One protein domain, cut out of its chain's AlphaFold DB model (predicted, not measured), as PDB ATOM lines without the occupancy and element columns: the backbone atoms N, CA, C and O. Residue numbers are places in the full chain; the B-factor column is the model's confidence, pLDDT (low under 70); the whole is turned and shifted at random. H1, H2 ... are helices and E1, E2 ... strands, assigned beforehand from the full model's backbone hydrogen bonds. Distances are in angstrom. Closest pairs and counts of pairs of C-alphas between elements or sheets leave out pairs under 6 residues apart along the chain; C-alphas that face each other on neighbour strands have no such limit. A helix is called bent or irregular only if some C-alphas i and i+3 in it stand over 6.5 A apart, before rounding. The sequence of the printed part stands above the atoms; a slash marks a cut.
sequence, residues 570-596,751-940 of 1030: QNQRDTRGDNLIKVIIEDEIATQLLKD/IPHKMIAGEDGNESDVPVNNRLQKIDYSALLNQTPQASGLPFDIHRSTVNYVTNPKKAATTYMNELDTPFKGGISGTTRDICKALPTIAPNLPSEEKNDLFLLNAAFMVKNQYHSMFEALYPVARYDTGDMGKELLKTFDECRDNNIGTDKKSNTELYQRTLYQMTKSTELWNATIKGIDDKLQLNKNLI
ATOM      1  N   GLN A 570      70.244 -73.806 303.284       62.28
ATOM      2  CA  GLN A 570      69.708 -72.489 302.902       62.28
ATOM      3  C   GLN A 570      70.737 -71.346 303.017       62.28
ATOM      4  O   GLN A 570      70.517 -70.264 302.466       62.28
ATOM      5  N   ASN A 571      71.850 -71.599 303.710       64.75
ATOM      6  CA  ASN A 571      72.897 -70.630 304.009       64.75
ATOM      7  C   ASN A 571      74.054 -70.667 302.997       64.75
ATOM      8  O   ASN A 571      74.850 -69.734 302.979       64.75
ATOM      9  N   GLN A 572      74.158 -71.695 302.141       68.31
ATOM     10  CA  GLN A 572      75.214 -71.736 301.122       68.31
ATOM     11  C   GLN A 572      75.014 -70.629 300.077       68.31
ATOM     12  O   GLN A 572      73.890 -70.333 299.647       68.31
ATOM     13  N   ARG A 573      76.128 -70.027 299.657       78.19
ATOM     14  CA  ARG A 573      76.198 -68.959 298.654       78.19
ATOM     15  C   ARG A 573      77.125 -69.347 297.509       78.19
ATOM     16  O   ARG A 573      78.015 -70.163 297.716       78.19
ATOM     17  N   ASP A 574      76.896 -68.794 296.322       78.81
ATOM     18  CA  ASP A 574      77.814 -68.912 295.184       78.81
ATOM     19  C   ASP A 574      78.974 -67.900 295.286       78.81
ATOM     20  O   ASP A 574      79.078 -67.146 296.257       78.81
ATOM     21  N   THR A 575      79.852 -67.850 294.278       75.62
ATOM     22  CA  THR A 575      81.041 -66.970 294.273       75.62
ATOM     23  C   THR A 575      80.721 -65.471 294.354       75.62
ATOM     24  O   THR A 575      81.592 -64.680 294.711       75.62
ATOM     25  N   ARG A 576      79.478 -65.070 294.047       75.62
ATOM     26  CA  ARG A 576      78.986 -63.683 294.108       75.62
ATOM     27  C   ARG A 576      78.127 -63.406 295.337       75.62
ATOM     28  O   ARG A 576      77.632 -62.291 295.475       75.62
ATOM     29  N   GLY A 577      77.947 -64.396 296.209       76.19
ATOM     30  CA  GLY A 577      77.060 -64.279 297.356       76.19
ATOM     31  C   GLY A 577      75.588 -64.552 297.042       76.19
ATOM     32  O   GLY A 577      74.740 -64.318 297.897       76.19
ATOM     33  N   ASP A 578      75.228 -65.037 295.852       80.19
ATOM     34  CA  ASP A 578      73.836 -65.394 295.564       80.19
ATOM     35  C   ASP A 578      73.479 -66.747 296.206       80.19
ATOM     36  O   ASP A 578      74.328 -67.627 296.335       80.19
ATOM     37  N   ASN A 579      72.220 -66.947 296.616       78.06
ATOM     38  CA  ASN A 579      71.776 -68.203 297.234       78.06
ATOM     39  C   ASN A 579      71.987 -69.394 296.277       78.06
ATOM     40  O   ASN A 579      71.351 -69.473 295.220       78.06
ATOM     41  N   LEU A 580      72.861 -70.333 296.659       74.88
ATOM     42  CA  LEU A 580      73.339 -71.397 295.770       74.88
ATOM     43  C   LEU A 580      72.213 -72.344 295.322       74.88
ATOM     44  O   LEU A 580      72.146 -72.699 294.145       74.88
ATOM     45  N   ILE A 581      71.278 -72.684 296.221       75.25
ATOM     46  CA  ILE A 581      70.089 -73.493 295.896       75.25
ATOM     47  C   ILE A 581      69.284 -72.815 294.789       75.25
ATOM     48  O   ILE A 581      68.886 -73.454 293.818       75.25
ATOM     49  N   LYS A 582      69.061 -71.507 294.921       81.69
ATOM     50  CA  LYS A 582      68.240 -70.735 293.987       81.69
ATOM     51  C   LYS A 582      68.924 -70.561 292.627       81.69
ATOM     52  O   LYS A 582      68.255 -70.661 291.603       81.69
ATOM     53  N   VAL A 583      70.251 -70.415 292.596       82.69
ATOM     54  CA  VAL A 583      71.042 -70.436 291.348       82.69
ATOM     55  C   VAL A 583      70.944 -71.796 290.642       82.69
ATOM     56  O   VAL A 583      70.722 -71.832 289.432       82.69
ATOM     57  N   ILE A 584      71.052 -72.910 291.376       80.50
ATOM     58  CA  ILE A 584      70.904 -74.271 290.824       80.50
ATOM     59  C   ILE A 584      69.480 -74.502 290.294       80.50
ATOM     60  O   ILE A 584      69.311 -75.056 289.206       80.50
ATOM     61  N   ILE A 585      68.462 -74.042 291.030       84.56
ATOM     62  CA  ILE A 585      67.057 -74.095 290.610       84.56
ATOM     63  C   ILE A 585      66.842 -73.303 289.319       84.56
ATOM     64  O   ILE A 585      66.259 -73.841 288.385       84.56
ATOM     65  N   GLU A 586      67.330 -72.065 289.217       90.75
ATOM     66  CA  GLU A 586      67.186 -71.273 287.988       90.75
ATOM     67  C   GLU A 586      67.891 -71.907 286.791       90.75
ATOM     68  O   GLU A 586      67.312 -71.953 285.703       90.75
ATOM     69  N   ASP A 587      69.103 -72.437 286.979       88.00
ATOM     70  CA  ASP A 587      69.822 -73.125 285.909       88.00
ATOM     71  C   ASP A 587      69.064 -74.368 285.418       88.00
ATOM     72  O   ASP A 587      68.995 -74.608 284.206       88.00
ATOM     73  N   GLU A 588      68.452 -75.140 286.321       88.62
ATOM     74  CA  GLU A 588      67.682 -76.320 285.931       88.62
ATOM     75  C   GLU A 588      66.303 -75.975 285.356       88.62
ATOM     76  O   GLU A 588      65.941 -76.551 284.333       88.62
ATOM     77  N   ILE A 589      65.582 -74.976 285.884       92.94
ATOM     78  CA  ILE A 589      64.351 -74.461 285.255       92.94
ATOM     79  C   ILE A 589      64.652 -74.029 283.817       92.94
ATOM     80  O   ILE A 589      63.954 -74.426 282.880       92.94
ATOM     81  N   ALA A 590      65.727 -73.261 283.622       93.12
ATOM     82  CA  ALA A 590      66.157 -72.822 282.303       93.12
ATOM     83  C   ALA A 590      66.547 -74.005 281.398       93.12
ATOM     84  O   ALA A 590      66.228 -74.012 280.209       93.12
ATOM     85  N   THR A 591      67.189 -75.034 281.960       91.12
ATOM     86  CA  THR A 591      67.511 -76.284 281.256       91.12
ATOM     87  C   THR A 591      66.255 -77.018 280.793       91.12
ATOM     88  O   THR A 591      66.202 -77.462 279.648       91.12
ATOM     89  N   GLN A 592      65.246 -77.154 281.655       91.88
ATOM     90  CA  GLN A 592      64.005 -77.861 281.343       91.88
ATOM     91  C   GLN A 592      63.176 -77.096 280.304       91.88
ATOM     92  O   GLN A 592      62.780 -77.683 279.299       91.88
ATOM     93  N   LEU A 593      63.023 -75.775 280.449       92.00
ATOM     94  CA  LEU A 593      62.352 -74.913 279.463       92.00
ATOM     95  C   LEU A 593      62.975 -75.012 278.060       92.00
ATOM     96  O   LEU A 593      62.263 -75.134 277.063       92.00
ATOM     97  N   LEU A 594      64.309 -75.015 277.976       88.81
ATOM     98  CA  LEU A 594      65.036 -75.131 276.708       88.81
ATOM     99  C   LEU A 594      65.085 -76.570 276.152       88.81
ATOM    100  O   LEU A 594      65.484 -76.754 275.004       88.81
ATOM    101  N   LYS A 595      64.652 -77.585 276.913       86.94
ATOM    102  CA  LYS A 595      64.464 -78.975 276.444       86.94
ATOM    103  C   LYS A 595      63.014 -79.287 276.053       86.94
ATOM    104  O   LYS A 595      62.792 -80.121 275.176       86.94
ATOM    105  N   ASP A 596      62.046 -78.650 276.707       86.94
ATOM    106  CA  ASP A 596      60.610 -78.911 276.585       86.94
ATOM    107  C   ASP A 596      60.072 -78.517 275.203       86.94
ATOM    108  O   ASP A 596      59.804 -77.347 274.941       86.94
ATOM    109  N   ILE A 751      51.772 -51.865 285.156       90.50
ATOM    110  CA  ILE A 751      51.127 -51.880 286.468       90.50
ATOM    111  C   ILE A 751      52.037 -51.138 287.469       90.50
ATOM    112  O   ILE A 751      53.222 -51.479 287.562       90.50
ATOM    113  N   PRO A 752      51.534 -50.150 288.233       88.56
ATOM    114  CA  PRO A 752      52.331 -49.470 289.249       88.56
ATOM    115  C   PRO A 752      52.744 -50.410 290.386       88.56
ATOM    116  O   PRO A 752      51.939 -51.233 290.828       88.56
ATOM    117  N   HIS A 753      53.971 -50.276 290.899       88.44
ATOM    118  CA  HIS A 753      54.443 -51.094 292.021       88.44
ATOM    119  C   HIS A 753      55.182 -50.263 293.084       88.44
ATOM    120  O   HIS A 753      56.332 -49.871 292.909       88.44
ATOM    121  N   LYS A 754      54.513 -50.057 294.228       80.88
ATOM    122  CA  LYS A 754      54.960 -49.205 295.345       80.88
ATOM    123  C   LYS A 754      56.312 -49.583 295.953       80.88
ATOM    124  O   LYS A 754      57.062 -48.697 296.340       80.88
ATOM    125  N   MET A 755      56.620 -50.880 296.048       79.56
ATOM    126  CA  MET A 755      57.855 -51.352 296.691       79.56
ATOM    127  C   MET A 755      59.102 -51.092 295.836       79.56
ATOM    128  O   MET A 755      60.210 -51.082 296.363       79.56
ATOM    129  N   ILE A 756      58.936 -50.875 294.522       77.19
ATOM    130  CA  ILE A 756      60.040 -50.569 293.606       77.19
ATOM    131  C   ILE A 756      59.628 -49.490 292.592       77.19
ATOM    132  O   ILE A 756      59.373 -49.759 291.412       77.19
ATOM    133  N   ALA A 757      59.571 -48.251 293.072       67.94
ATOM    134  CA  ALA A 757      59.418 -47.080 292.220       67.94
ATOM    135  C   ALA A 757      60.674 -46.816 291.359       67.94
ATOM    136  O   ALA A 757      61.774 -47.291 291.661       67.94
ATOM    137  N   GLY A 758      60.501 -46.045 290.281       60.00
ATOM    138  CA  GLY A 758      61.597 -45.499 289.477       60.00
ATOM    139  C   GLY A 758      62.472 -44.502 290.249       60.00
ATOM    140  O   GLY A 758      62.194 -44.171 291.401       60.00
ATOM    141  N   GLU A 759      63.537 -44.002 289.615       57.31
ATOM    142  CA  GLU A 759      64.516 -43.125 290.288       57.31
ATOM    143  C   GLU A 759      63.906 -41.793 290.758       57.31
ATOM    144  O   GLU A 759      64.303 -41.279 291.800       57.31
ATOM    145  N   ASP A 760      62.870 -41.316 290.062       57.69
ATOM    146  CA  ASP A 760      62.093 -40.115 290.404       57.69
ATOM    147  C   ASP A 760      60.942 -40.390 291.400       57.69
ATOM    148  O   ASP A 760      60.057 -39.559 291.594       57.69
ATOM    149  N   GLY A 761      60.884 -41.590 291.991       62.88
ATOM    150  CA  GLY A 761      59.776 -42.028 292.852       62.88
ATOM    151  C   GLY A 761      58.494 -42.414 292.101       62.88
ATOM    152  O   GLY A 761      57.483 -42.725 292.730       62.88
ATOM    153  N   ASN A 762      58.517 -42.445 290.764       73.44
ATOM    154  CA  ASN A 762      57.368 -42.840 289.952       73.44
ATOM    155  C   ASN A 762      57.081 -44.351 290.071       73.44
ATOM    156  O   ASN A 762      57.829 -45.184 289.558       73.44
ATOM    157  N   GLU A 763      55.965 -44.713 290.711       77.75
ATOM    158  CA  GLU A 763      55.495 -46.104 290.825       77.75
ATOM    159  C   GLU A 763      55.177 -46.735 289.456       77.75
ATOM    160  O   GLU A 763      55.191 -47.961 289.341       77.75
ATOM    161  N   SER A 764      54.906 -45.919 288.429       76.38
ATOM    162  CA  SER A 764      54.600 -46.342 287.053       76.38
ATOM    163  C   SER A 764      55.837 -46.520 286.167       76.38
ATOM    164  O   SER A 764      55.695 -46.892 285.009       76.38
ATOM    165  N   ASP A 765      57.051 -46.313 286.681       81.56
ATOM    166  CA  ASP A 765      58.270 -46.691 285.966       81.56
ATOM    167  C   ASP A 765      58.767 -48.067 286.409       81.56
ATOM    168  O   ASP A 765      58.667 -48.453 287.578       81.56
ATOM    169  N   VAL A 766      59.301 -48.832 285.455       85.38
ATOM    170  CA  VAL A 766      60.037 -50.068 285.741       85.38
ATOM    171  C   VAL A 766      61.518 -49.705 285.816       85.38
ATOM    172  O   VAL A 766      62.118 -49.458 284.762       85.38
ATOM    173  N   PRO A 767      62.122 -49.651 287.019       86.50
ATOM    174  CA  PRO A 767      63.558 -49.460 287.142       86.50
ATOM    175  C   PRO A 767      64.265 -50.646 286.482       86.50
ATOM    176  O   PRO A 767      63.845 -51.788 286.646       86.50
ATOM    177  N   VAL A 768      65.305 -50.368 285.696       87.81
ATOM    178  CA  VAL A 768      66.100 -51.376 284.976       87.81
ATOM    179  C   VAL A 768      67.582 -51.080 285.114       87.81
ATOM    180  O   VAL A 768      67.966 -49.942 285.375       87.81
ATOM    181  N   ASN A 769      68.426 -52.092 284.894       78.81
ATOM    182  CA  ASN A 769      69.886 -51.960 284.941       78.81
ATOM    183  C   ASN A 769      70.390 -51.345 286.267       78.81
ATOM    184  O   ASN A 769      71.325 -50.547 286.269       78.81
ATOM    185  N   ASN A 770      69.774 -51.705 287.401       85.12
ATOM    186  CA  ASN A 770      70.089 -51.194 288.746       85.12
ATOM    187  C   ASN A 770      71.409 -51.766 289.302       85.12
ATOM    188  O   ASN A 770      71.446 -52.416 290.345       85.12
ATOM    189  N   ARG A 771      72.494 -51.543 288.563       85.06
ATOM    190  CA  ARG A 771      73.805 -52.166 288.728       85.06
ATOM    191  C   ARG A 771      74.913 -51.138 288.532       85.06
ATOM    192  O   ARG A 771      74.722 -50.133 287.849       85.06
ATOM    193  N   LEU A 772      76.069 -51.385 289.130       83.12
ATOM    194  CA  LEU A 772      77.298 -50.638 288.886       83.12
ATOM    195  C   LEU A 772      78.158 -51.432 287.905       83.12
ATOM    196  O   LEU A 772      78.246 -52.654 288.001       83.12
ATOM    197  N   GLN A 773      78.792 -50.748 286.954       77.06
ATOM    198  CA  GLN A 773      79.778 -51.393 286.095       77.06
ATOM    199  C   GLN A 773      81.051 -51.654 286.902       77.06
ATOM    200  O   GLN A 773      81.629 -50.732 287.475       77.06
ATOM    201  N   LYS A 774      81.466 -52.917 286.952       78.31
ATOM    202  CA  LYS A 774      82.677 -53.374 287.632       78.31
ATOM    203  C   LYS A 774      83.113 -54.660 286.945       78.31
ATOM    204  O   LYS A 774      82.431 -55.672 287.059       78.31
ATOM    205  N   ILE A 775      84.213 -54.588 286.202       75.50
ATOM    206  CA  ILE A 775      84.752 -55.740 285.478       75.50
ATOM    207  C   ILE A 775      85.414 -56.678 286.488       75.50
ATOM    208  O   ILE A 775      86.260 -56.269 287.283       75.50
ATOM    209  N   ASP A 776      85.017 -57.939 286.438       77.88
ATOM    210  CA  ASP A 776      85.644 -59.051 287.129       77.88
ATOM    211  C   ASP A 776      86.802 -59.569 286.267       77.88
ATOM    212  O   ASP A 776      86.634 -60.411 285.383       77.88
ATOM    213  N   TYR A 777      87.987 -58.992 286.479       78.69
ATOM    214  CA  TYR A 777      89.178 -59.325 285.698       78.69
ATOM    215  C   TYR A 777      89.623 -60.785 285.884       78.69
ATOM    216  O   TYR A 777      90.171 -61.363 284.947       78.69
ATOM    217  N   SER A 778      89.337 -61.413 287.033       79.94
ATOM    218  CA  SER A 778      89.616 -62.841 287.235       79.94
ATOM    219  C   SER A 778      88.673 -63.684 286.386       79.94
ATOM    220  O   SER A 778      89.132 -64.497 285.587       79.94
ATOM    221  N   ALA A 779      87.363 -63.428 286.457       75.38
ATOM    222  CA  ALA A 779      86.387 -64.124 285.623       75.38
ATOM    223  C   ALA A 779      86.548 -63.832 284.119       75.38
ATOM    224  O   ALA A 779      85.971 -64.556 283.316       75.38
ATOM    225  N   LEU A 780      87.300 -62.796 283.725       73.94
ATOM    226  CA  LEU A 780      87.675 -62.494 282.336       73.94
ATOM    227  C   LEU A 780      88.911 -63.270 281.857       73.94
ATOM    228  O   LEU A 780      88.922 -63.772 280.734       73.94
ATOM    229  N   LEU A 781      89.946 -63.365 282.690       74.50
ATOM    230  CA  LEU A 781      91.161 -64.117 282.372       74.50
ATOM    231  C   LEU A 781      90.913 -65.632 282.427       74.50
ATOM    232  O   LEU A 781      91.335 -66.369 281.539       74.50
ATOM    233  N   ASN A 782      90.159 -66.080 283.433       71.19
ATOM    234  CA  ASN A 782      89.882 -67.485 283.741       71.19
ATOM    235  C   ASN A 782      88.634 -68.026 283.025       71.19
ATOM    236  O   ASN A 782      87.950 -68.920 283.529       71.19
ATOM    237  N   GLN A 783      88.299 -67.485 281.850       63.94
ATOM    238  CA  GLN A 783      87.123 -67.921 281.098       63.94
ATOM    239  C   GLN A 783      87.300 -69.328 280.538       63.94
ATOM    240  O   GLN A 783      87.797 -69.547 279.429       63.94
ATOM    241  N   THR A 784      86.810 -70.294 281.307       54.09
ATOM    242  CA  THR A 784      86.631 -71.667 280.847       54.09
ATOM    243  C   THR A 784      85.704 -71.702 279.613       54.09
ATOM    244  O   THR A 784      84.851 -70.821 279.450       54.09
ATOM    245  N   PRO A 785      85.801 -72.709 278.721       44.50
ATOM    246  CA  PRO A 785      84.937 -72.834 277.536       44.50
ATOM    247  C   PRO A 785      83.443 -73.143 277.806       44.50
ATOM    248  O   PRO A 785      82.812 -73.807 276.977       44.50
ATOM    249  N   GLN A 786      82.886 -72.708 278.947       39.12
ATOM    250  CA  GLN A 786      81.508 -72.952 279.390       39.12
ATOM    251  C   GLN A 786      80.479 -72.650 278.288       39.12
ATOM    252  O   GLN A 786      80.533 -71.644 277.581       39.12
ATOM    253  N   ALA A 787      79.556 -73.594 278.118       33.84
ATOM    254  CA  ALA A 787      79.151 -74.058 276.793       33.84
ATOM    255  C   ALA A 787      78.068 -73.237 276.060       33.84
ATOM    256  O   ALA A 787      77.510 -73.744 275.089       33.84
ATOM    257  N   SER A 788      77.752 -72.013 276.496       37.28
ATOM    258  CA  SER A 788      76.530 -71.304 276.066       37.28
ATOM    259  C   SER A 788      76.670 -69.831 275.664       37.28
ATOM    260  O   SER A 788      75.680 -69.261 275.224       37.28
ATOM    261  N   GLY A 789      77.841 -69.186 275.761       45.44
ATOM    262  CA  GLY A 789      77.932 -67.767 275.374       45.44
ATOM    263  C   GLY A 789      79.338 -67.217 275.153       45.44
ATOM    264  O   GLY A 789      80.342 -67.886 275.408       45.44
ATOM    265  N   LEU A 790      79.390 -65.978 274.664       51.66
ATOM    266  CA  LEU A 790      80.607 -65.365 274.138       51.66
ATOM    267  C   LEU A 790      81.519 -64.793 275.239       51.66
ATOM    268  O   LEU A 790      81.030 -64.275 276.244       51.66
ATOM    269  N   PRO A 791      82.849 -64.847 275.055       48.72
ATOM    270  CA  PRO A 791      83.821 -64.536 276.109       48.72
ATOM    271  C   PRO A 791      83.850 -63.034 276.427       48.72
ATOM    272  O   PRO A 791      83.843 -62.605 277.581       48.72
ATOM    273  N   PHE A 792      83.771 -62.235 275.364       54.69
ATOM    274  CA  PHE A 792      83.780 -60.772 275.368       54.69
ATOM    275  C   PHE A 792      82.366 -60.190 275.265       54.69
ATOM    276  O   PHE A 792      82.167 -59.094 274.741       54.69
ATOM    277  N   ASP A 793      81.354 -60.936 275.715       66.06
ATOM    278  CA  ASP A 793      80.006 -60.393 275.780       66.06
ATOM    279  C   ASP A 793      79.889 -59.403 276.941       66.06
ATOM    280  O   ASP A 793      79.698 -59.771 278.102       66.06
ATOM    281  N   ILE A 794      79.956 -58.120 276.594       62.72
ATOM    282  CA  ILE A 794      79.752 -56.980 277.494       62.72
ATOM    283  C   ILE A 794      78.385 -56.997 278.205       62.72
ATOM    284  O   ILE A 794      78.169 -56.226 279.137       62.72
ATOM    285  N   HIS A 795      77.438 -57.839 277.776       71.44
ATOM    286  CA  HIS A 795      76.134 -58.015 278.411       71.44
ATOM    287  C   HIS A 795      76.094 -59.133 279.455       71.44
ATOM    288  O   HIS A 795      75.114 -59.193 280.201       71.44
ATOM    289  N   ARG A 796      77.154 -59.947 279.592       76.00
ATOM    290  CA  ARG A 796      77.326 -60.870 280.725       76.00
ATOM    291  C   ARG A 796      77.433 -60.086 282.018       76.00
ATOM    292  O   ARG A 796      78.491 -59.553 282.366       76.00
ATOM    293  N   SER A 797      76.311 -60.012 282.721       78.62
ATOM    294  CA  SER A 797      76.187 -59.268 283.966       78.62
ATOM    295  C   SER A 797      77.128 -59.798 285.033       78.62
ATOM    296  O   SER A 797      77.814 -59.024 285.687       78.62
ATOM    297  N   THR A 798      77.244 -61.122 285.088       73.19
ATOM    298  CA  THR A 798      78.133 -61.884 285.966       73.19
ATOM    299  C   THR A 798      79.616 -61.519 285.878       73.19
ATOM    300  O   THR A 798      80.338 -61.752 286.845       73.19
ATOM    301  N   VAL A 799      80.081 -60.964 284.754       73.69
ATOM    302  CA  VAL A 799      81.498 -60.608 284.533       73.69
ATOM    303  C   VAL A 799      81.719 -59.092 284.525       73.69
ATOM    304  O   VAL A 799      82.803 -58.628 284.854       73.69
ATOM    305  N   ASN A 800      80.717 -58.299 284.142       73.44
ATOM    306  CA  ASN A 800      80.906 -56.870 283.859       73.44
ATOM    307  C   ASN A 800      80.234 -55.926 284.873       73.44
ATOM    308  O   ASN A 800      80.431 -54.706 284.800       73.44
ATOM    309  N   TYR A 801      79.411 -56.450 285.784       80.75
ATOM    310  CA  TYR A 801      78.581 -55.644 286.672       80.75
ATOM    311  C   TYR A 801      78.456 -56.251 288.073       80.75
ATOM    312  O   TYR A 801      78.546 -57.458 288.273       80.75
ATOM    313  N   VAL A 802      78.186 -55.381 289.044       80.00
ATOM    314  CA  VAL A 802      77.753 -55.747 290.398       80.00
ATOM    315  C   VAL A 802      76.467 -55.010 290.749       80.00
ATOM    316  O   VAL A 802      76.132 -53.990 290.142       80.00
ATOM    317  N   THR A 803      75.731 -55.512 291.731       80.81
ATOM    318  CA  THR A 803      74.490 -54.892 292.208       80.81
ATOM    319  C   THR A 803      74.747 -53.485 292.760       80.81
ATOM    320  O   THR A 803      75.846 -53.168 293.218       80.81
ATOM    321  N   ASN A 804      73.750 -52.597 292.685       84.94
ATOM    322  CA  ASN A 804      73.856 -51.262 293.273       84.94
ATOM    323  C   ASN A 804      73.050 -51.201 294.582       84.94
ATOM    324  O   ASN A 804      71.850 -50.925 294.525       84.94
ATOM    325  N   PRO A 805      73.670 -51.382 295.766       81.25
ATOM    326  CA  PRO A 805      72.946 -51.472 297.040       81.25
ATOM    327  C   PRO A 805      72.155 -50.204 297.403       81.25
ATOM    328  O   PRO A 805      71.315 -50.243 298.293       81.25
ATOM    329  N   LYS A 806      72.375 -49.079 296.704       84.62
ATOM    330  CA  LYS A 806      71.625 -47.826 296.883       84.62
ATOM    331  C   LYS A 806      70.307 -47.765 296.092       84.62
ATOM    332  O   LYS A 806      69.645 -46.731 296.118       84.62
ATOM    333  N   LYS A 807      69.936 -48.804 295.334       85.12
ATOM    334  CA  LYS A 807      68.711 -48.831 294.512       85.12
ATOM    335  C   LYS A 807      67.660 -49.741 295.153       85.12
ATOM    336  O   LYS A 807      67.946 -50.900 295.431       85.12
ATOM    337  N   ALA A 808      66.420 -49.258 295.277       85.69
ATOM    338  CA  ALA A 808      65.306 -50.010 295.874       85.69
ATOM    339  C   ALA A 808      65.072 -51.390 295.225       85.69
ATOM    340  O   ALA A 808      64.754 -52.355 295.912       85.69
ATOM    341  N   ALA A 809      65.308 -51.515 293.912       86.50
ATOM    342  CA  ALA A 809      65.231 -52.793 293.198       86.50
ATOM    343  C   ALA A 809      66.232 -53.838 293.719       86.50
ATOM    344  O   ALA A 809      65.936 -55.029 293.708       86.50
ATOM    345  N   THR A 810      67.407 -53.396 294.179       85.38
ATOM    346  CA  THR A 810      68.395 -54.260 294.830       85.38
ATOM    347  C   THR A 810      67.888 -54.688 296.199       85.38
ATOM    348  O   THR A 810      67.791 -55.882 296.438       85.38
ATOM    349  N   THR A 811      67.459 -53.748 297.047       84.44
ATOM    350  CA  THR A 811      66.888 -54.049 298.372       84.44
ATOM    351  C   THR A 811      65.748 -55.068 298.289       84.44
ATOM    352  O   THR A 811      65.815 -56.104 298.939       84.44
ATOM    353  N   TYR A 812      64.773 -54.857 297.402       86.50
ATOM    354  CA  TYR A 812      63.644 -55.774 297.204       86.50
ATOM    355  C   TYR A 812      64.073 -57.189 296.776       86.50
ATOM    356  O   TYR A 812      63.539 -58.185 297.258       86.50
ATOM    357  N   MET A 813      65.064 -57.306 295.884       86.06
ATOM    358  CA  MET A 813      65.581 -58.614 295.457       86.06
ATOM    359  C   MET A 813      66.474 -59.271 296.525       86.06
ATOM    360  O   MET A 813      66.543 -60.497 296.588       86.06
ATOM    361  N   ASN A 814      67.114 -58.488 297.402       80.69
ATOM    362  CA  ASN A 814      67.779 -59.001 298.605       80.69
ATOM    363  C   ASN A 814      66.748 -59.555 299.609       80.69
ATOM    364  O   ASN A 814      66.969 -60.622 300.168       80.69
ATOM    365  N   GLU A 815      65.613 -58.873 299.803       81.56
ATOM    366  CA  GLU A 815      64.508 -59.300 300.686       81.56
ATOM    367  C   GLU A 815      63.805 -60.575 300.175       81.56
ATOM    368  O   GLU A 815      63.385 -61.426 300.960       81.56
ATOM    369  N   LEU A 816      63.727 -60.760 298.853       80.94
ATOM    370  CA  LEU A 816      63.331 -62.028 298.223       80.94
ATOM    371  C   LEU A 816      64.414 -63.126 298.309       80.94
ATOM    372  O   LEU A 816      64.136 -64.297 298.023       80.94
ATOM    373  N   ASP A 817      65.647 -62.760 298.679       77.38
ATOM    374  CA  ASP A 817      66.843 -63.612 298.651       77.38
ATOM    375  C   ASP A 817      67.013 -64.299 297.276       77.38
ATOM    376  O   ASP A 817      67.406 -65.455 297.176       77.38
ATOM    377  N   THR A 818      66.645 -63.626 296.182       81.50
ATOM    378  CA  THR A 818      66.806 -64.161 294.820       81.50
ATOM    379  C   THR A 818      68.218 -63.908 294.302       81.50
ATOM    380  O   THR A 818      68.871 -62.962 294.760       81.50
ATOM    381  N   PRO A 819      68.709 -64.706 293.333       83.56
ATOM    382  CA  PRO A 819      69.906 -64.346 292.594       83.56
ATOM    383  C   PRO A 819      69.694 -62.983 291.924       83.56
ATOM    384  O   PRO A 819      68.681 -62.775 291.248       83.56
ATOM    385  N   PHE A 820      70.616 -62.044 292.112       83.19
ATOM    386  CA  PHE A 820      70.496 -60.695 291.555       83.19
ATOM    387  C   PHE A 820      71.855 -60.275 291.001       83.19
ATOM    388  O   PHE A 820      72.740 -59.824 291.722       83.19
ATOM    389  N   LYS A 821      72.030 -60.505 289.699       73.50
ATOM    390  CA  LYS A 821      73.314 -60.464 288.991       73.50
ATOM    391  C   LYS A 821      73.331 -59.354 287.939       73.50
ATOM    392  O   LYS A 821      74.345 -58.682 287.774       73.50
ATOM    393  N   GLY A 822      72.219 -59.138 287.235       79.50
ATOM    394  CA  GLY A 822      72.089 -58.180 286.137       79.50
ATOM    395  C   GLY A 822      71.258 -56.937 286.417       79.50
ATOM    396  O   GLY A 822      71.148 -56.091 285.530       79.50
ATOM    397  N   GLY A 823      70.669 -56.781 287.597       89.06
ATOM    398  CA  GLY A 823      69.595 -55.813 287.793       89.06
ATOM    399  C   GLY A 823      68.331 -56.209 287.022       89.06
ATOM    400  O   GLY A 823      68.328 -57.151 286.234       89.06
ATOM    401  N   ILE A 824      67.237 -55.472 287.205       92.25
ATOM    402  CA  ILE A 824      65.991 -55.724 286.464       92.25
ATOM    403  C   ILE A 824      66.231 -55.582 284.947       92.25
ATOM    404  O   ILE A 824      66.856 -54.615 284.495       92.25
ATOM    405  N   SER A 825      65.741 -56.548 284.163       93.44
ATOM    406  CA  SER A 825      66.060 -56.701 282.738       93.44
ATOM    407  C   SER A 825      65.476 -55.589 281.861       93.44
ATOM    408  O   SER A 825      64.285 -55.572 281.530       93.44
ATOM    409  N   GLY A 826      66.352 -54.689 281.403       92.25
ATOM    410  CA  GLY A 826      66.029 -53.700 280.371       92.25
ATOM    411  C   GLY A 826      65.603 -54.346 279.051       92.25
ATOM    412  O   GLY A 826      64.649 -53.890 278.428       92.25
ATOM    413  N   THR A 827      66.238 -55.458 278.668       92.12
ATOM    414  CA  THR A 827      65.880 -56.200 277.452       92.12
ATOM    415  C   THR A 827      64.462 -56.761 277.538       92.12
ATOM    416  O   THR A 827      63.688 -56.584 276.601       92.12
ATOM    417  N   THR A 828      64.076 -57.387 278.660       95.44
ATOM    418  CA  THR A 828      62.716 -57.938 278.785       95.44
ATOM    419  C   THR A 828      61.674 -56.825 278.799       95.44
ATOM    420  O   THR A 828      60.654 -56.955 278.132       95.44
ATOM    421  N   ARG A 829      61.945 -55.698 279.477       94.44
ATOM    422  CA  ARG A 829      61.096 -54.494 279.415       94.44
ATOM    423  C   ARG A 829      60.858 -54.045 277.970       94.44
ATOM    424  O   ARG A 829      59.719 -53.767 277.597       94.44
ATOM    425  N   ASP A 830      61.918 -53.956 277.171       94.44
ATOM    426  CA  ASP A 830      61.829 -53.480 275.788       94.44
ATOM    427  C   ASP A 830      61.042 -54.471 274.913       94.44
ATOM    428  O   ASP A 830      60.176 -54.044 274.145       94.44
ATOM    429  N   ILE A 831      61.244 -55.783 275.108       95.06
ATOM    430  CA  ILE A 831      60.435 -56.843 274.486       95.06
ATOM    431  C   ILE A 831      58.957 -56.693 274.872       95.06
ATOM    432  O   ILE A 831      58.115 -56.640 273.981       95.06
ATOM    433  N   CYS A 832      58.620 -56.548 276.160       94.25
ATOM    434  CA  CYS A 832      57.233 -56.365 276.608       94.25
ATOM    435  C   CYS A 832      56.544 -55.160 275.944       94.25
ATOM    436  O   CYS A 832      55.359 -55.238 275.623       94.25
ATOM    437  N   LYS A 833      57.276 -54.059 275.716       93.44
ATOM    438  CA  LYS A 833      56.751 -52.864 275.035       93.44
ATOM    439  C   LYS A 833      56.559 -53.052 273.531       93.44
ATOM    440  O   LYS A 833      55.617 -52.493 272.982       93.44
ATOM    441  N   ALA A 834      57.443 -53.805 272.875       94.31
ATOM    442  CA  ALA A 834      57.407 -54.033 271.430       94.31
ATOM    443  C   ALA A 834      56.478 -55.188 271.011       94.31
ATOM    444  O   ALA A 834      55.998 -55.215 269.880       94.31
ATOM    445  N   LEU A 835      56.202 -56.135 271.912       93.75
ATOM    446  CA  LEU A 835      55.433 -57.345 271.618       93.75
ATOM    447  C   LEU A 835      54.041 -57.086 271.004       93.75
ATOM    448  O   LEU A 835      53.715 -57.789 270.052       93.75
ATOM    449  N   PRO A 836      53.250 -56.071 271.420       93.06
ATOM    450  CA  PRO A 836      51.978 -55.747 270.760       93.06
ATOM    451  C   PRO A 836      52.119 -55.283 269.301       93.06
ATOM    452  O   PRO A 836      51.157 -55.358 268.545       93.06
ATOM    453  N   THR A 837      53.296 -54.796 268.894       92.56
ATOM    454  CA  THR A 837      53.603 -54.425 267.502       92.56
ATOM    455  C   THR A 837      54.079 -55.627 266.686       92.56
ATOM    456  O   THR A 837      53.744 -55.726 265.510       92.56
ATOM    457  N   ILE A 838      54.846 -56.532 267.304       92.44
ATOM    458  CA  ILE A 838      55.406 -57.732 266.659       92.44
ATOM    459  C   ILE A 838      54.333 -58.817 266.486       92.44
ATOM    460  O   ILE A 838      54.187 -59.381 265.411       92.44
ATOM    461  N   ALA A 839      53.569 -59.098 267.542       92.56
ATOM    462  CA  ALA A 839      52.570 -60.161 267.590       92.56
ATOM    463  C   ALA A 839      51.272 -59.645 268.252       92.56
ATOM    464  O   ALA A 839      50.969 -59.999 269.393       92.56
ATOM    465  N   PRO A 840      50.477 -58.798 267.563       89.69
ATOM    466  CA  PRO A 840      49.277 -58.171 268.134       89.69
ATOM    467  C   PRO A 840      48.200 -59.170 268.587       89.69
ATOM    468  O   PRO A 840      47.421 -58.861 269.484       89.69
ATOM    469  N   ASN A 841      48.171 -60.366 267.991       88.38
ATOM    470  CA  ASN A 841      47.192 -61.424 268.266       88.38
ATOM    471  C   ASN A 841      47.797 -62.613 269.046       88.38
ATOM    472  O   ASN A 841      47.307 -63.734 268.928       88.38
ATOM    473  N   LEU A 842      48.886 -62.395 269.794       90.94
ATOM    474  CA  LEU A 842      49.608 -63.456 270.500       90.94
ATOM    475  C   LEU A 842      48.720 -64.181 271.538       90.94
ATOM    476  O   LEU A 842      48.224 -63.525 272.461       90.94
ATOM    477  N   PRO A 843      48.546 -65.517 271.453       91.31
ATOM    478  CA  PRO A 843      47.814 -66.283 272.461       91.31
ATOM    479  C   PRO A 843      48.460 -66.181 273.847       91.31
ATOM    480  O   PRO A 843      49.683 -66.182 273.969       91.31
ATOM    481  N   SER A 844      47.652 -66.157 274.913       87.62
ATOM    482  CA  SER A 844      48.154 -66.028 276.292       87.62
ATOM    483  C   SER A 844      49.119 -67.146 276.706       87.62
ATOM    484  O   SER A 844      50.046 -66.898 277.467       87.62
ATOM    485  N   GLU A 845      48.923 -68.365 276.204       88.38
ATOM    486  CA  GLU A 845      49.815 -69.503 276.455       88.38
ATOM    487  C   GLU A 845      51.185 -69.292 275.788       88.38
ATOM    488  O   GLU A 845      52.211 -69.308 276.467       88.38
ATOM    489  N   GLU A 846      51.199 -68.948 274.495       92.12
ATOM    490  CA  GLU A 846      52.429 -68.633 273.755       92.12
ATOM    491  C   GLU A 846      53.160 -67.411 274.342       92.12
ATOM    492  O   GLU A 846      54.386 -67.392 274.437       92.12
ATOM    493  N   LYS A 847      52.414 -66.402 274.812       92.56
ATOM    494  CA  LYS A 847      52.958 -65.244 275.537       92.56
ATOM    495  C   LYS A 847      53.711 -65.666 276.801       92.56
ATOM    496  O   LYS A 847      54.785 -65.132 277.082       92.56
ATOM    497  N   ASN A 848      53.170 -66.615 277.560       91.81
ATOM    498  CA  ASN A 848      53.802 -67.101 278.783       91.81
ATOM    499  C   ASN A 848      55.048 -67.936 278.464       91.81
ATOM    500  O   ASN A 848      56.089 -67.740 279.096       91.81
ATOM    501  N   ASP A 849      54.974 -68.788 277.440       92.69
ATOM    502  CA  ASP A 849      56.110 -69.553 276.927       92.69
ATOM    503  C   ASP A 849      57.246 -68.652 276.439       92.69
ATOM    504  O   ASP A 849      58.400 -68.878 276.805       92.69
ATOM    505  N   LEU A 850      56.935 -67.591 275.689       94.50
ATOM    506  CA  LEU A 850      57.907 -66.597 275.234       94.50
ATOM    507  C   LEU A 850      58.678 -65.989 276.409       94.50
ATOM    508  O   LEU A 850      59.904 -65.871 276.358       94.50
ATOM    509  N   PHE A 851      57.977 -65.604 277.477       95.06
ATOM    510  CA  PHE A 851      58.603 -64.972 278.637       95.06
ATOM    511  C   PHE A 851      59.376 -65.953 279.523       95.06
ATOM    512  O   PHE A 851      60.437 -65.585 280.032       95.06
ATOM    513  N   LEU A 852      58.911 -67.198 279.659       95.12
ATOM    514  CA  LEU A 852      59.669 -68.268 280.312       95.12
ATOM    515  C   LEU A 852      60.946 -68.603 279.528       95.12
ATOM    516  O   LEU A 852      62.024 -68.654 280.114       95.12
ATOM    517  N   LEU A 853      60.854 -68.762 278.204       94.06
ATOM    518  CA  LEU A 853      62.004 -69.024 277.332       94.06
ATOM    519  C   LEU A 853      62.987 -67.845 277.310       94.06
ATOM    520  O   LEU A 853      64.194 -68.071 277.340       94.06
ATOM    521  N   ASN A 854      62.499 -66.601 277.352       95.31
ATOM    522  CA  ASN A 854      63.342 -65.416 277.510       95.31
ATOM    523  C   ASN A 854      64.078 -65.430 278.859       95.31
ATOM    524  O   ASN A 854      65.282 -65.199 278.900       95.31
ATOM    525  N   ALA A 855      63.395 -65.743 279.964       95.12
ATOM    526  CA  ALA A 855      64.042 -65.859 281.270       95.12
ATOM    527  C   ALA A 855      65.086 -66.995 281.297       95.12
ATOM    528  O   ALA A 855      66.197 -66.792 281.783       95.12
ATOM    529  N   ALA A 856      64.783 -68.146 280.691       93.75
ATOM    530  CA  ALA A 856      65.723 -69.254 280.534       93.75
ATOM    531  C   ALA A 856      66.966 -68.864 279.713       93.75
ATOM    532  O   ALA A 856      68.095 -69.171 280.100       93.75
ATOM    533  N   PHE A 857      66.770 -68.144 278.607       91.62
ATOM    534  CA  PHE A 857      67.839 -67.580 277.785       91.62
ATOM    535  C   PHE A 857      68.720 -66.602 278.581       91.62
ATOM    536  O   PHE A 857      69.948 -66.710 278.527       91.62
ATOM    537  N   MET A 858      68.118 -65.701 279.366       92.00
ATOM    538  CA  MET A 858      68.850 -64.747 280.207       92.00
ATOM    539  C   MET A 858      69.701 -65.441 281.276       92.00
ATOM    540  O   MET A 858      70.850 -65.043 281.479       92.00
ATOM    541  N   VAL A 859      69.176 -66.498 281.909       90.56
ATOM    542  CA  VAL A 859      69.907 -67.314 282.893       90.56
ATOM    543  C   VAL A 859      71.064 -68.061 282.224       90.56
ATOM    544  O   VAL A 859      72.207 -67.938 282.662       90.56
ATOM    545  N   LYS A 860      70.819 -68.777 281.114       87.12
ATOM    546  CA  LYS A 860      71.854 -69.579 280.427       87.12
ATOM    547  C   LYS A 860      72.972 -68.766 279.777       87.12
ATOM    548  O   LYS A 860      74.078 -69.289 279.624       87.12
ATOM    549  N   ASN A 861      72.711 -67.509 279.432       82.19
ATOM    550  CA  ASN A 861      73.731 -66.573 278.954       82.19
ATOM    551  C   ASN A 861      74.337 -65.709 280.078       82.19
ATOM    552  O   ASN A 861      75.249 -64.925 279.823       82.19
ATOM    553  N   GLN A 862      73.890 -65.893 281.328       85.69
ATOM    554  CA  GLN A 862      74.334 -65.153 282.515       85.69
ATOM    555  C   GLN A 862      74.089 -63.629 282.440       85.69
ATOM    556  O   GLN A 862      74.831 -62.819 283.007       85.69
ATOM    557  N   TYR A 863      73.036 -63.223 281.730       87.31
ATOM    558  CA  TYR A 863      72.618 -61.826 281.619       87.31
ATOM    559  C   TYR A 863      71.784 -61.388 282.815       87.31
ATOM    560  O   TYR A 863      72.009 -60.304 283.344       87.31
ATOM    561  N   HIS A 864      70.826 -62.208 283.237       91.81
ATOM    562  CA  HIS A 864      69.913 -61.891 284.329       91.81
ATOM    563  C   HIS A 864      69.463 -63.181 285.023       91.81
ATOM    564  O   HIS A 864      69.427 -64.239 284.392       91.81
ATOM    565  N   SER A 865      69.090 -63.085 286.297       91.69
ATOM    566  CA  SER A 865      68.336 -64.137 286.979       91.69
ATOM    567  C   SER A 865      66.923 -64.277 286.408       91.69
ATOM    568  O   SER A 865      66.415 -63.398 285.697       91.69
ATOM    569  N   MET A 866      66.250 -65.373 286.748       92.56
ATOM    570  CA  MET A 866      64.874 -65.616 286.318       92.56
ATOM    571  C   MET A 866      63.931 -64.498 286.789       92.56
ATOM    572  O   MET A 866      63.092 -64.040 286.014       92.56
ATOM    573  N   PHE A 867      64.097 -63.995 288.017       91.50
ATOM    574  CA  PHE A 867      63.272 -62.900 288.544       91.50
ATOM    575  C   PHE A 867      63.628 -61.532 287.972       91.50
ATOM    576  O   PHE A 867      62.729 -60.741 287.694       91.50
ATOM    577  N   GLU A 868      64.907 -61.256 287.717       93.19
ATOM    578  CA  GLU A 868      65.320 -60.056 286.983       93.19
ATOM    579  C   GLU A 868      64.703 -60.002 285.577       93.19
ATOM    580  O   GLU A 868      64.352 -58.919 285.096       93.19
ATOM    581  N   ALA A 869      64.533 -61.162 284.934       94.69
ATOM    582  CA  ALA A 869      63.884 -61.291 283.637       94.69
ATOM    583  C   ALA A 869      62.345 -61.269 283.709       94.69
ATOM    584  O   ALA A 869      61.734 -60.659 282.834       94.69
ATOM    585  N   LEU A 870      61.715 -61.888 284.717       94.69
ATOM    586  CA  LEU A 870      60.250 -61.959 284.851       94.69
ATOM    587  C   LEU A 870      59.613 -60.737 285.530       94.69
ATOM    588  O   LEU A 870      58.437 -60.468 285.293       94.69
ATOM    589  N   TYR A 871      60.344 -59.954 286.325       94.06
ATOM    590  CA  TYR A 871      59.781 -58.763 286.970       94.06
ATOM    591  C   TYR A 871      59.215 -57.735 285.961       94.06
ATOM    592  O   TYR A 871      58.079 -57.296 286.150       94.06
ATOM    593  N   PRO A 872      59.895 -57.390 284.843       94.38
ATOM    594  CA  PRO A 872      59.297 -56.567 283.789       94.38
ATOM    595  C   PRO A 872      58.019 -57.171 283.194       94.38
ATOM    596  O   PRO A 872      57.095 -56.429 282.878       94.38
ATOM    597  N   VAL A 873      57.932 -58.500 283.086       94.56
ATOM    598  CA  VAL A 873      56.736 -59.200 282.588       94.56
ATOM    599  C   VAL A 873      55.570 -59.016 283.554       94.56
ATOM    600  O   VAL A 873      54.484 -58.629 283.135       94.56
ATOM    601  N   ALA A 874      55.815 -59.196 284.854       93.75
ATOM    602  CA  ALA A 874      54.824 -58.973 285.903       93.75
ATOM    603  C   ALA A 874      54.313 -57.515 285.937       93.75
ATOM    604  O   ALA A 874      53.155 -57.267 286.262       93.75
ATOM    605  N   ARG A 875      55.162 -56.550 285.556       92.94
ATOM    606  CA  ARG A 875      54.793 -55.133 285.422       92.94
ATOM    607  C   ARG A 875      54.019 -54.838 284.128       92.94
ATOM    608  O   ARG A 875      53.030 -54.122 284.196       92.94
ATOM    609  N   TYR A 876      54.437 -55.343 282.964       91.06
ATOM    610  CA  TYR A 876      53.837 -54.989 281.662       91.06
ATOM    611  C   TYR A 876      52.710 -55.917 281.180       91.06
ATOM    612  O   TYR A 876      52.019 -55.578 280.218       91.06
ATOM    613  N   ASP A 877      52.475 -57.064 281.821       83.12
ATOM    614  CA  ASP A 877      51.261 -57.839 281.570       83.12
ATOM    615  C   ASP A 877      50.046 -57.183 282.237       83.12
ATOM    616  O   ASP A 877      49.781 -57.364 283.421       83.12
ATOM    617  N   THR A 878      49.269 -56.438 281.451       65.75
ATOM    618  CA  THR A 878      48.042 -55.759 281.901       65.75
ATOM    619  C   THR A 878      46.890 -56.717 282.256       65.75
ATOM    620  O   THR A 878      45.880 -56.283 282.825       65.75
ATOM    621  N   GLY A 879      47.049 -58.015 281.968       71.56
ATOM    622  CA  GLY A 879      46.134 -59.087 282.351       71.56
ATOM    623  C   GLY A 879      46.084 -59.362 283.860       71.56
ATOM    624  O   GLY A 879      46.558 -58.585 284.698       71.56
ATOM    625  N   ASP A 880      45.446 -60.473 284.229       77.38
ATOM    626  CA  ASP A 880      45.378 -60.910 285.629       77.38
ATOM    627  C   ASP A 880      46.701 -61.554 286.089       77.38
ATOM    628  O   ASP A 880      47.087 -61.372 287.243       77.38
ATOM    629  N   MET A 881      47.454 -62.201 285.187       85.69
ATOM    630  CA  MET A 881      48.729 -62.857 285.507       85.69
ATOM    631  C   MET A 881      49.782 -61.869 286.030       85.69
ATOM    632  O   MET A 881      50.398 -62.155 287.052       85.69
ATOM    633  N   GLY A 882      49.981 -60.705 285.400       87.88
ATOM    634  CA  GLY A 882      50.947 -59.711 285.893       87.88
ATOM    635  C   GLY A 882      50.683 -59.293 287.346       87.88
ATOM    636  O   GLY A 882      51.592 -59.261 288.179       87.88
ATOM    637  N   LYS A 883      49.404 -59.100 287.695       89.12
ATOM    638  CA  LYS A 883      48.962 -58.806 289.068       89.12
ATOM    639  C   LYS A 883      49.172 -59.997 290.011       89.12
ATOM    640  O   LYS A 883      49.598 -59.795 291.146       89.12
ATOM    641  N   GLU A 884      48.884 -61.221 289.563       88.50
ATOM    642  CA  GLU A 884      49.126 -62.456 290.327       88.50
ATOM    643  C   GLU A 884      50.622 -62.682 290.604       88.50
ATOM    644  O   GLU A 884      50.974 -63.098 291.708       88.50
ATOM    645  N   LEU A 885      51.503 -62.357 289.652       90.50
ATOM    646  CA  LEU A 885      52.960 -62.444 289.797       90.50
ATOM    647  C   LEU A 885      53.502 -61.407 290.783       90.50
ATOM    648  O   LEU A 885      54.174 -61.795 291.734       90.50
ATOM    649  N   LEU A 886      53.167 -60.119 290.624       91.25
ATOM    650  CA  LEU A 886      53.585 -59.076 291.576       91.25
ATOM    651  C   LEU A 886      53.121 -59.409 292.999       91.25
ATOM    652  O   LEU A 886      53.914 -59.375 293.934       91.25
ATOM    653  N   LYS A 887      51.859 -59.832 293.147       89.50
ATOM    654  CA  LYS A 887      51.315 -60.282 294.429       89.50
ATOM    655  C   LYS A 887      52.079 -61.491 294.989       89.50
ATOM    656  O   LYS A 887      52.317 -61.548 296.189       89.50
ATOM    657  N   THR A 888      52.443 -62.455 294.142       87.62
ATOM    658  CA  THR A 888      53.228 -63.633 294.543       87.62
ATOM    659  C   THR A 888      54.605 -63.224 295.064       87.62
ATOM    660  O   THR A 888      55.038 -63.751 296.085       87.62
ATOM    661  N   PHE A 889      55.273 -62.280 294.398       90.50
ATOM    662  CA  PHE A 889      56.568 -61.768 294.839       90.50
ATOM    663  C   PHE A 889      56.436 -61.063 296.197       90.50
ATOM    664  O   PHE A 889      57.156 -61.416 297.128       90.50
ATOM    665  N   ASP A 890      55.463 -60.161 296.353       89.31
ATOM    666  CA  ASP A 890      55.235 -59.445 297.613       89.31
ATOM    667  C   ASP A 890      54.867 -60.391 298.772       89.31
ATOM    668  O   ASP A 890      55.443 -60.276 299.848       89.31
ATOM    669  N   GLU A 891      53.979 -61.375 298.563       84.62
ATOM    670  CA  GLU A 891      53.638 -62.368 299.599       84.62
ATOM    671  C   GLU A 891      54.851 -63.209 300.024       84.62
ATOM    672  O   GLU A 891      55.066 -63.423 301.216       84.62
ATOM    673  N   CYS A 892      55.663 -63.683 299.075       80.81
ATOM    674  CA  CYS A 892      56.863 -64.458 299.394       80.81
ATOM    675  C   CYS A 892      57.933 -63.610 300.100       80.81
ATOM    676  O   CYS A 892      58.596 -64.102 301.010       80.81
ATOM    677  N   ARG A 893      58.077 -62.336 299.722       83.75
ATOM    678  CA  ARG A 893      58.967 -61.387 300.396       83.75
ATOM    679  C   ARG A 893      58.506 -61.104 301.825       83.75
ATOM    680  O   ARG A 893      59.304 -61.195 302.750       83.75
ATOM    681  N   ASP A 894      57.227 -60.801 302.022       80.88
ATOM    682  CA  ASP A 894      56.684 -60.472 303.342       80.88
ATOM    683  C   ASP A 894      56.749 -61.695 304.283       80.88
ATOM    684  O   ASP A 894      57.053 -61.552 305.468       80.88
ATOM    685  N   ASN A 895      56.584 -62.913 303.751       68.00
ATOM    686  CA  ASN A 895      56.792 -64.159 304.497       68.00
ATOM    687  C   ASN A 895      58.262 -64.391 304.914       68.00
ATOM    688  O   ASN A 895      58.499 -64.958 305.986       68.00
ATOM    689  N   ASN A 896      59.251 -63.925 304.134       61.88
ATOM    690  CA  ASN A 896      60.673 -64.001 304.513       61.88
ATOM    691  C   ASN A 896      61.006 -63.145 305.752       61.88
ATOM    692  O   ASN A 896      62.000 -63.418 306.426       61.88
ATOM    693  N   ILE A 897      60.196 -62.124 306.058       52.56
ATOM    694  CA  ILE A 897      60.506 -61.081 307.050       52.56
ATOM    695  C   ILE A 897      60.162 -61.498 308.502       52.56
ATOM    696  O   ILE A 897      60.526 -60.779 309.431       52.56
ATOM    697  N   GLY A 898      59.525 -62.658 308.757       42.88
ATOM    698  CA  GLY A 898      59.061 -62.948 310.129       42.88
ATOM    699  C   GLY A 898      58.733 -64.372 310.595       42.88
ATOM    700  O   GLY A 898      58.133 -64.477 311.663       42.88
ATOM    701  N   THR A 899      59.070 -65.464 309.890       40.91
ATOM    702  CA  THR A 899      58.819 -66.828 310.429       40.91
ATOM    703  C   THR A 899      59.929 -67.850 310.147       40.91
ATOM    704  O   THR A 899      60.559 -67.829 309.092       40.91
ATOM    705  N   ASP A 900      60.107 -68.811 311.064       43.91
ATOM    706  CA  ASP A 900      61.077 -69.921 310.964       43.91
ATOM    707  C   ASP A 900      60.733 -70.980 309.893       43.91
ATOM    708  O   ASP A 900      61.417 -71.994 309.760       43.91
ATOM    709  N   LYS A 901      59.665 -70.781 309.108       46.50
ATOM    710  CA  LYS A 901      59.211 -71.714 308.062       46.50
ATOM    711  C   LYS A 901      59.562 -71.192 306.672       46.50
ATOM    712  O   LYS A 901      58.691 -70.892 305.861       46.50
ATOM    713  N   LYS A 902      60.863 -71.098 306.402       56.53
ATOM    714  CA  LYS A 902      61.412 -70.643 305.118       56.53
ATOM    715  C   LYS A 902      61.414 -71.777 304.092       56.53
ATOM    716  O   LYS A 902      62.247 -72.680 304.163       56.53
ATOM    717  N   SER A 903      60.515 -71.719 303.111       56.09
ATOM    718  CA  SER A 903      60.605 -72.562 301.915       56.09
ATOM    719  C   SER A 903      61.382 -71.833 300.818       56.09
ATOM    720  O   SER A 903      60.842 -70.970 300.127       56.09
ATOM    721  N   ASN A 904      62.650 -72.209 300.614       60.31
ATOM    722  CA  ASN A 904      63.496 -71.646 299.548       60.31
ATOM    723  C   ASN A 904      62.918 -71.830 298.132       60.31
ATOM    724  O   ASN A 904      63.356 -71.157 297.198       60.31
ATOM    725  N   THR A 905      61.967 -72.750 297.970       69.50
ATOM    726  CA  THR A 905      61.385 -73.157 296.690       69.50
ATOM    727  C   THR A 905      60.017 -72.538 296.413       69.50
ATOM    728  O   THR A 905      59.621 -72.484 295.249       69.50
ATOM    729  N   GLU A 906      59.310 -72.021 297.427       77.12
ATOM    730  CA  GLU A 906      57.921 -71.560 297.283       77.12
ATOM    731  C   GLU A 906      57.775 -70.435 296.248       77.12
ATOM    732  O   GLU A 906      56.861 -70.471 295.421       77.12
ATOM    733  N   LEU A 907      58.702 -69.471 296.238       84.25
ATOM    734  CA  LEU A 907      58.699 -68.372 295.270       84.25
ATOM    735  C   LEU A 907      58.763 -68.897 293.823       84.25
ATOM    736  O   LEU A 907      57.985 -68.455 292.976       84.25
ATOM    737  N   TYR A 908      59.635 -69.871 293.539       86.94
ATOM    738  CA  TYR A 908      59.728 -70.505 292.219       86.94
ATOM    739  C   TYR A 908      58.482 -71.336 291.907       86.94
ATOM    740  O   TYR A 908      57.893 -71.167 290.843       86.94
ATOM    741  N   GLN A 909      58.038 -72.181 292.841       83.44
ATOM    742  CA  GLN A 909      56.850 -73.029 292.693       83.44
ATOM    743  C   GLN A 909      55.609 -72.207 292.340       83.44
ATOM    744  O   GLN A 909      54.945 -72.489 291.341       83.44
ATOM    745  N   ARG A 910      55.328 -71.148 293.112       85.62
ATOM    746  CA  ARG A 910      54.212 -70.232 292.855       85.62
ATOM    747  C   ARG A 910      54.384 -69.506 291.522       85.62
ATOM    748  O   ARG A 910      53.444 -69.481 290.736       85.62
ATOM    749  N   THR A 911      55.566 -68.960 291.231       90.12
ATOM    750  CA  THR A 911      55.831 -68.216 289.982       90.12
ATOM    751  C   THR A 911      55.632 -69.089 288.742       90.12
ATOM    752  O   THR A 911      54.908 -68.702 287.825       90.12
ATOM    753  N   LEU A 912      56.211 -70.294 288.726       90.50
ATOM    754  CA  LEU A 912      56.039 -71.251 287.632       90.50
ATOM    755  C   LEU A 912      54.585 -71.703 287.503       90.50
ATOM    756  O   LEU A 912      54.078 -71.780 286.384       90.50
ATOM    757  N   TYR A 913      53.897 -71.948 288.621       87.38
ATOM    758  CA  TYR A 913      52.478 -72.281 288.602       87.38
ATOM    759  C   TYR A 913      51.628 -71.125 288.058       87.38
ATOM    760  O   TYR A 913      50.718 -71.375 287.280       87.38
ATOM    761  N   GLN A 914      51.925 -69.854 288.363       87.06
ATOM    762  CA  GLN A 914      51.178 -68.744 287.755       87.06
ATOM    763  C   GLN A 914      51.438 -68.602 286.251       87.06
ATOM    764  O   GLN A 914      50.494 -68.331 285.511       87.06
ATOM    765  N   MET A 915      52.672 -68.831 285.792       89.44
ATOM    766  CA  MET A 915      53.027 -68.761 284.367       89.44
ATOM    767  C   MET A 915      52.460 -69.933 283.547       89.44
ATOM    768  O   MET A 915      52.012 -69.731 282.423       89.44
ATOM    769  N   THR A 916      52.478 -71.155 284.089       88.31
ATOM    770  CA  THR A 916      52.148 -72.392 283.344       88.31
ATOM    771  C   THR A 916      50.800 -73.013 283.714       88.31
ATOM    772  O   THR A 916      50.326 -73.899 283.010       88.31
ATOM    773  N   LYS A 917      50.208 -72.607 284.846       84.94
ATOM    774  CA  LYS A 917      49.037 -73.231 285.494       84.94
ATOM    775  C   LYS A 917      49.189 -74.757 285.705       84.94
ATOM    776  O   LYS A 917      48.200 -75.470 285.858       84.94
ATOM    777  N   SER A 918      50.437 -75.239 285.772       84.06
ATOM    778  CA  SER A 918      50.852 -76.637 285.956       84.06
ATOM    779  C   SER A 918      52.005 -76.724 286.971       84.06
ATOM    780  O   SER A 918      52.713 -75.746 287.218       84.06
ATOM    781  N   THR A 919      52.212 -77.896 287.576       81.12
ATOM    782  CA  THR A 919      53.408 -78.196 288.390       81.12
ATOM    783  C   THR A 919      54.447 -79.030 287.638       81.12
ATOM    784  O   THR A 919      55.508 -79.311 288.185       81.12
ATOM    785  N   GLU A 920      54.185 -79.435 286.393       87.75
ATOM    786  CA  GLU A 920      55.048 -80.355 285.636       87.75
ATOM    787  C   GLU A 920      56.463 -79.814 285.435       87.75
ATOM    788  O   GLU A 920      57.424 -80.543 285.661       87.75
ATOM    789  N   LEU A 921      56.611 -78.529 285.095       89.25
ATOM    790  CA  LEU A 921      57.924 -77.895 284.939       89.25
ATOM    791  C   LEU A 921      58.703 -77.858 286.263       89.25
ATOM    792  O   LEU A 921      59.912 -78.086 286.273       89.25
ATOM    793  N   TRP A 922      58.020 -77.615 287.385       87.44
ATOM    794  CA  TRP A 922      58.643 -77.677 288.708       87.44
ATOM    795  C   TRP A 922      59.072 -79.107 289.057       87.44
ATOM    796  O   TRP A 922      60.201 -79.327 289.480       87.44
ATOM    797  N   ASN A 923      58.209 -80.092 288.809       84.69
ATOM    798  CA  ASN A 923      58.500 -81.500 289.074       84.69
ATOM    799  C   ASN A 923      59.639 -82.024 288.184       84.69
ATOM    800  O   ASN A 923      60.500 -82.754 288.666       84.69
ATOM    801  N   ALA A 924      59.697 -81.609 286.916       87.50
ATOM    802  CA  ALA A 924      60.809 -81.894 286.011       87.50
ATOM    803  C   ALA A 924      62.108 -81.198 286.449       87.50
ATOM    804  O   ALA A 924      63.180 -81.778 286.310       87.50
ATOM    805  N   THR A 925      62.015 -79.988 287.014       86.31
ATOM    806  CA  THR A 925      63.159 -79.267 287.596       86.31
ATOM    807  C   THR A 925      63.700 -80.001 288.816       86.31
ATOM    808  O   THR A 925      64.883 -80.316 288.845       86.31
ATOM    809  N   ILE A 926      62.851 -80.315 289.803       82.12
ATOM    810  CA  ILE A 926      63.274 -81.039 291.007       82.12
ATOM    811  C   ILE A 926      63.823 -82.409 290.639       82.12
ATOM    812  O   ILE A 926      64.931 -82.719 291.048       82.12
ATOM    813  N   LYS A 927      63.151 -83.161 289.760       81.25
ATOM    814  CA  LYS A 927      63.700 -84.419 289.251       81.25
ATOM    815  C   LYS A 927      65.054 -84.217 288.556       81.25
ATOM    816  O   LYS A 927      65.952 -85.017 288.749       81.25
ATOM    817  N   GLY A 928      65.234 -83.157 287.767       80.88
ATOM    818  CA  GLY A 928      66.511 -82.853 287.115       80.88
ATOM    819  C   GLY A 928      67.631 -82.474 288.091       80.88
ATOM    820  O   GLY A 928      68.792 -82.793 287.839       80.88
ATOM    821  N   ILE A 929      67.301 -81.830 289.214       76.06
ATOM    822  CA  ILE A 929      68.226 -81.584 290.329       76.06
ATOM    823  C   ILE A 929      68.533 -82.905 291.041       76.06
ATOM    824  O   ILE A 929      69.702 -83.248 291.190       76.06
ATOM    825  N   ASP A 930      67.510 -83.680 291.400       70.00
ATOM    826  CA  ASP A 930      67.641 -84.982 292.051       70.00
ATOM    827  C   ASP A 930      68.482 -85.943 291.202       70.00
ATOM    828  O   ASP A 930      69.441 -86.499 291.713       70.00
ATOM    829  N   ASP A 931      68.223 -86.077 289.897       73.75
ATOM    830  CA  ASP A 931      69.002 -86.911 288.969       73.75
ATOM    831  C   ASP A 931      70.490 -86.468 288.934       73.75
ATOM    832  O   ASP A 931      71.394 -87.308 288.894       73.75
ATOM    833  N   LYS A 932      70.774 -85.152 289.001       68.06
ATOM    834  CA  LYS A 932      72.147 -84.605 289.085       68.06
ATOM    835  C   LYS A 932      72.820 -84.872 290.437       68.06
ATOM    836  O   LYS A 932      74.031 -85.070 290.466       68.06
ATOM    837  N   LEU A 933      72.072 -84.865 291.542       63.41
ATOM    838  CA  LEU A 933      72.591 -85.112 292.895       63.41
ATOM    839  C   LEU A 933      72.728 -86.619 293.194       63.41
ATOM    840  O   LEU A 933      73.720 -87.053 293.780       63.41
ATOM    841  N   GLN A 934      71.786 -87.442 292.725       57.94
ATOM    842  CA  GLN A 934      71.739 -88.902 292.892       57.94
ATOM    843  C   GLN A 934      72.794 -89.650 292.066       57.94
ATOM    844  O   GLN A 934      73.087 -90.813 292.358       57.94
ATOM    845  N   LEU A 935      73.473 -88.972 291.133       50.59
ATOM    846  CA  LEU A 935      74.756 -89.423 290.581       50.59
ATOM    847  C   LEU A 935      75.840 -89.657 291.667       50.59
ATOM    848  O   LEU A 935      76.853 -90.283 291.372       50.59
ATOM    849  N   ASN A 936      75.594 -89.265 292.930       48.25
ATOM    850  CA  ASN A 936      76.371 -89.637 294.123       48.25
ATOM    851  C   ASN A 936      75.689 -90.665 295.076       48.25
ATOM    852  O   ASN A 936      76.013 -90.703 296.263       48.25
ATOM    853  N   LYS A 937      74.864 -91.572 294.519       37.59
ATOM    854  CA  LYS A 937      74.248 -92.807 295.089       37.59
ATOM    855  C   LYS A 937      72.848 -92.698 295.731       37.59
ATOM    856  O   LYS A 937      72.687 -92.156 296.813       37.59
ATOM    857  N   ASN A 938      71.919 -93.423 295.098       42.53
ATOM    858  CA  ASN A 938      70.890 -94.339 295.630       42.53
ATOM    859  C   ASN A 938      70.104 -94.016 296.925       42.53
ATOM    860  O   ASN A 938      70.662 -93.988 298.015       42.53
ATOM    861  N   LEU A 939      68.772 -94.123 296.778       43.00
ATOM    862  CA  LEU A 939      67.747 -94.429 297.798       43.00
ATOM    863  C   LEU A 939      67.397 -93.335 298.820       43.00
ATOM    864  O   LEU A 939      67.834 -93.378 299.966       43.00
ATOM    865  N   ILE A 940      66.424 -92.494 298.455       36.16
ATOM    866  CA  ILE A 940      65.406 -91.987 299.389       36.16
ATOM    867  C   ILE A 940      64.041 -92.096 298.687       36.16
ATOM    868  O   ILE A 940      63.842 -91.498 297.631       36.16
TER     869      ILE A 940
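Overview. This is residues 570 to 596 and 751 to 940 of the 1030 residues of an uncharacterized protein of Chitinimonas sp. BJB300 (UniProt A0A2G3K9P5). The model is a compact body of crossed helices, with H7 nearest its middle and H5, H6 and H8 round it; H9 runs back beside H8, and H1 crosses between H6 and H10. On one side is a small, loosely built part, made of the two-strand sheet E1 and E2, the very short helices H2 and H3, and long loops; residues 933 to 940 stick out as a tail. The printed part has 217 residues, with ten named helices and two named strands in the order H1, E1, H2, H3, E2, H4, H5, H6, H7, H8, H9, H10; the sheet is antiparallel and the class is mostly helix. The radius of gyration of the C-alphas is 17.2 A, and the rounded outline spans 50 by 41 by 41 A.

Along the chain. Strand E1 is residues 771 to 773, 6.6 A long, and E2 is residues 801 to 803, 6.9 A long. Between them in the chain are H2, residues 777 to 781, and H3, residues 797 to 800. H1 is residues 580 to 595, 22.6 A long, and begins at C-alpha 580 at (73.339, -71.397, 295.770). H4 is residues 808 to 815, 10.5 A long. H5, residues 826 to 838, is 17.8 A long and irregular: C-alphas 833 and 836 are 7.0 A apart. H6, residues 844 to 860, is 24.3 A long and begins at C-alpha 844 at (48.154, -66.028, 276.292). H7, residues 866 to 876, is 16.0 A long and only just irregular: C-alphas 869 and 872 are 6.6 A apart. H8 is residues 880 to 896, 24.5 A long, and H9 is residues 906 to 916, 15.1 A long. H10 is residues 920 to 934, 20.1 A long, and ends at C-alpha 934 at (71.739, -88.902, 292.892).

Arrangement. E1 and E2 are antiparallel neighbours at 148 degrees; N 772 and O 802 are 2.8 A apart and N 802 and O 772 are 2.9 A apart, both within hydrogen-bond range. H2 and H3 only just touch, with 3 pairs of C-alphas within 8 A, the closest being Ala 779 and Val 799, 6.1 A. Both strands are apart from H5, H6, H7, H8, H9 and H10. H4 only just touches H8, whose residues 893 to 896 alone take part; the closest C-alphas, Glu 815 and Arg 893, are 5.9 A apart. H7 touches H5 at a steep tilt of 45 degrees, closest at the C-alphas of Arg 829 and Pro 872, 5.2 A. H6 and H7 form a helical hairpin, opposite ways at a shallow tilt of 34 degrees, only just short of steep; the C-alphas of Ala 855 and Met 866 are closest, 5.1 A. H7 touches H8 at a steep tilt of 49 degrees, with the C-alphas of Ala 874 and Gly 882 closest, 3.9 A. H8 and H9 form a second helical hairpin at a shallow tilt of 6 degrees, closest at the C-alphas of Cys 892 and Leu 907, 6.0 A. H1 touches H6 at a steep tilt of 55 degrees, closest at the C-alphas of Ala 590 and Ala 856, 4.0 A. H1 also touches H10, closest at the C-alphas of Ile 589 and Thr 925, 5.5 A. Every O i to N i+4 pair is within hydrogen-bond range in H1, H2, H4, H6, H8, H9 and H10, against 7 of 9 in H5 and 5 of 7 in H7; H3 is too short for such a pair.

Size, cuts and confidence. The C-alphas farthest apart are those of Asp 760 and Asn 938, 55.2 A. Residues 597 to 750 are not printed, and C-alphas 596 and 751 are 30.3 A apart across the cut. Of the links that are printed whole, H2 to H3 is long, with 15 residues. The mean pLDDT of the printed part is 79.6; residues under 70 include 783 to 794, 895 to 905 and 932 to 940.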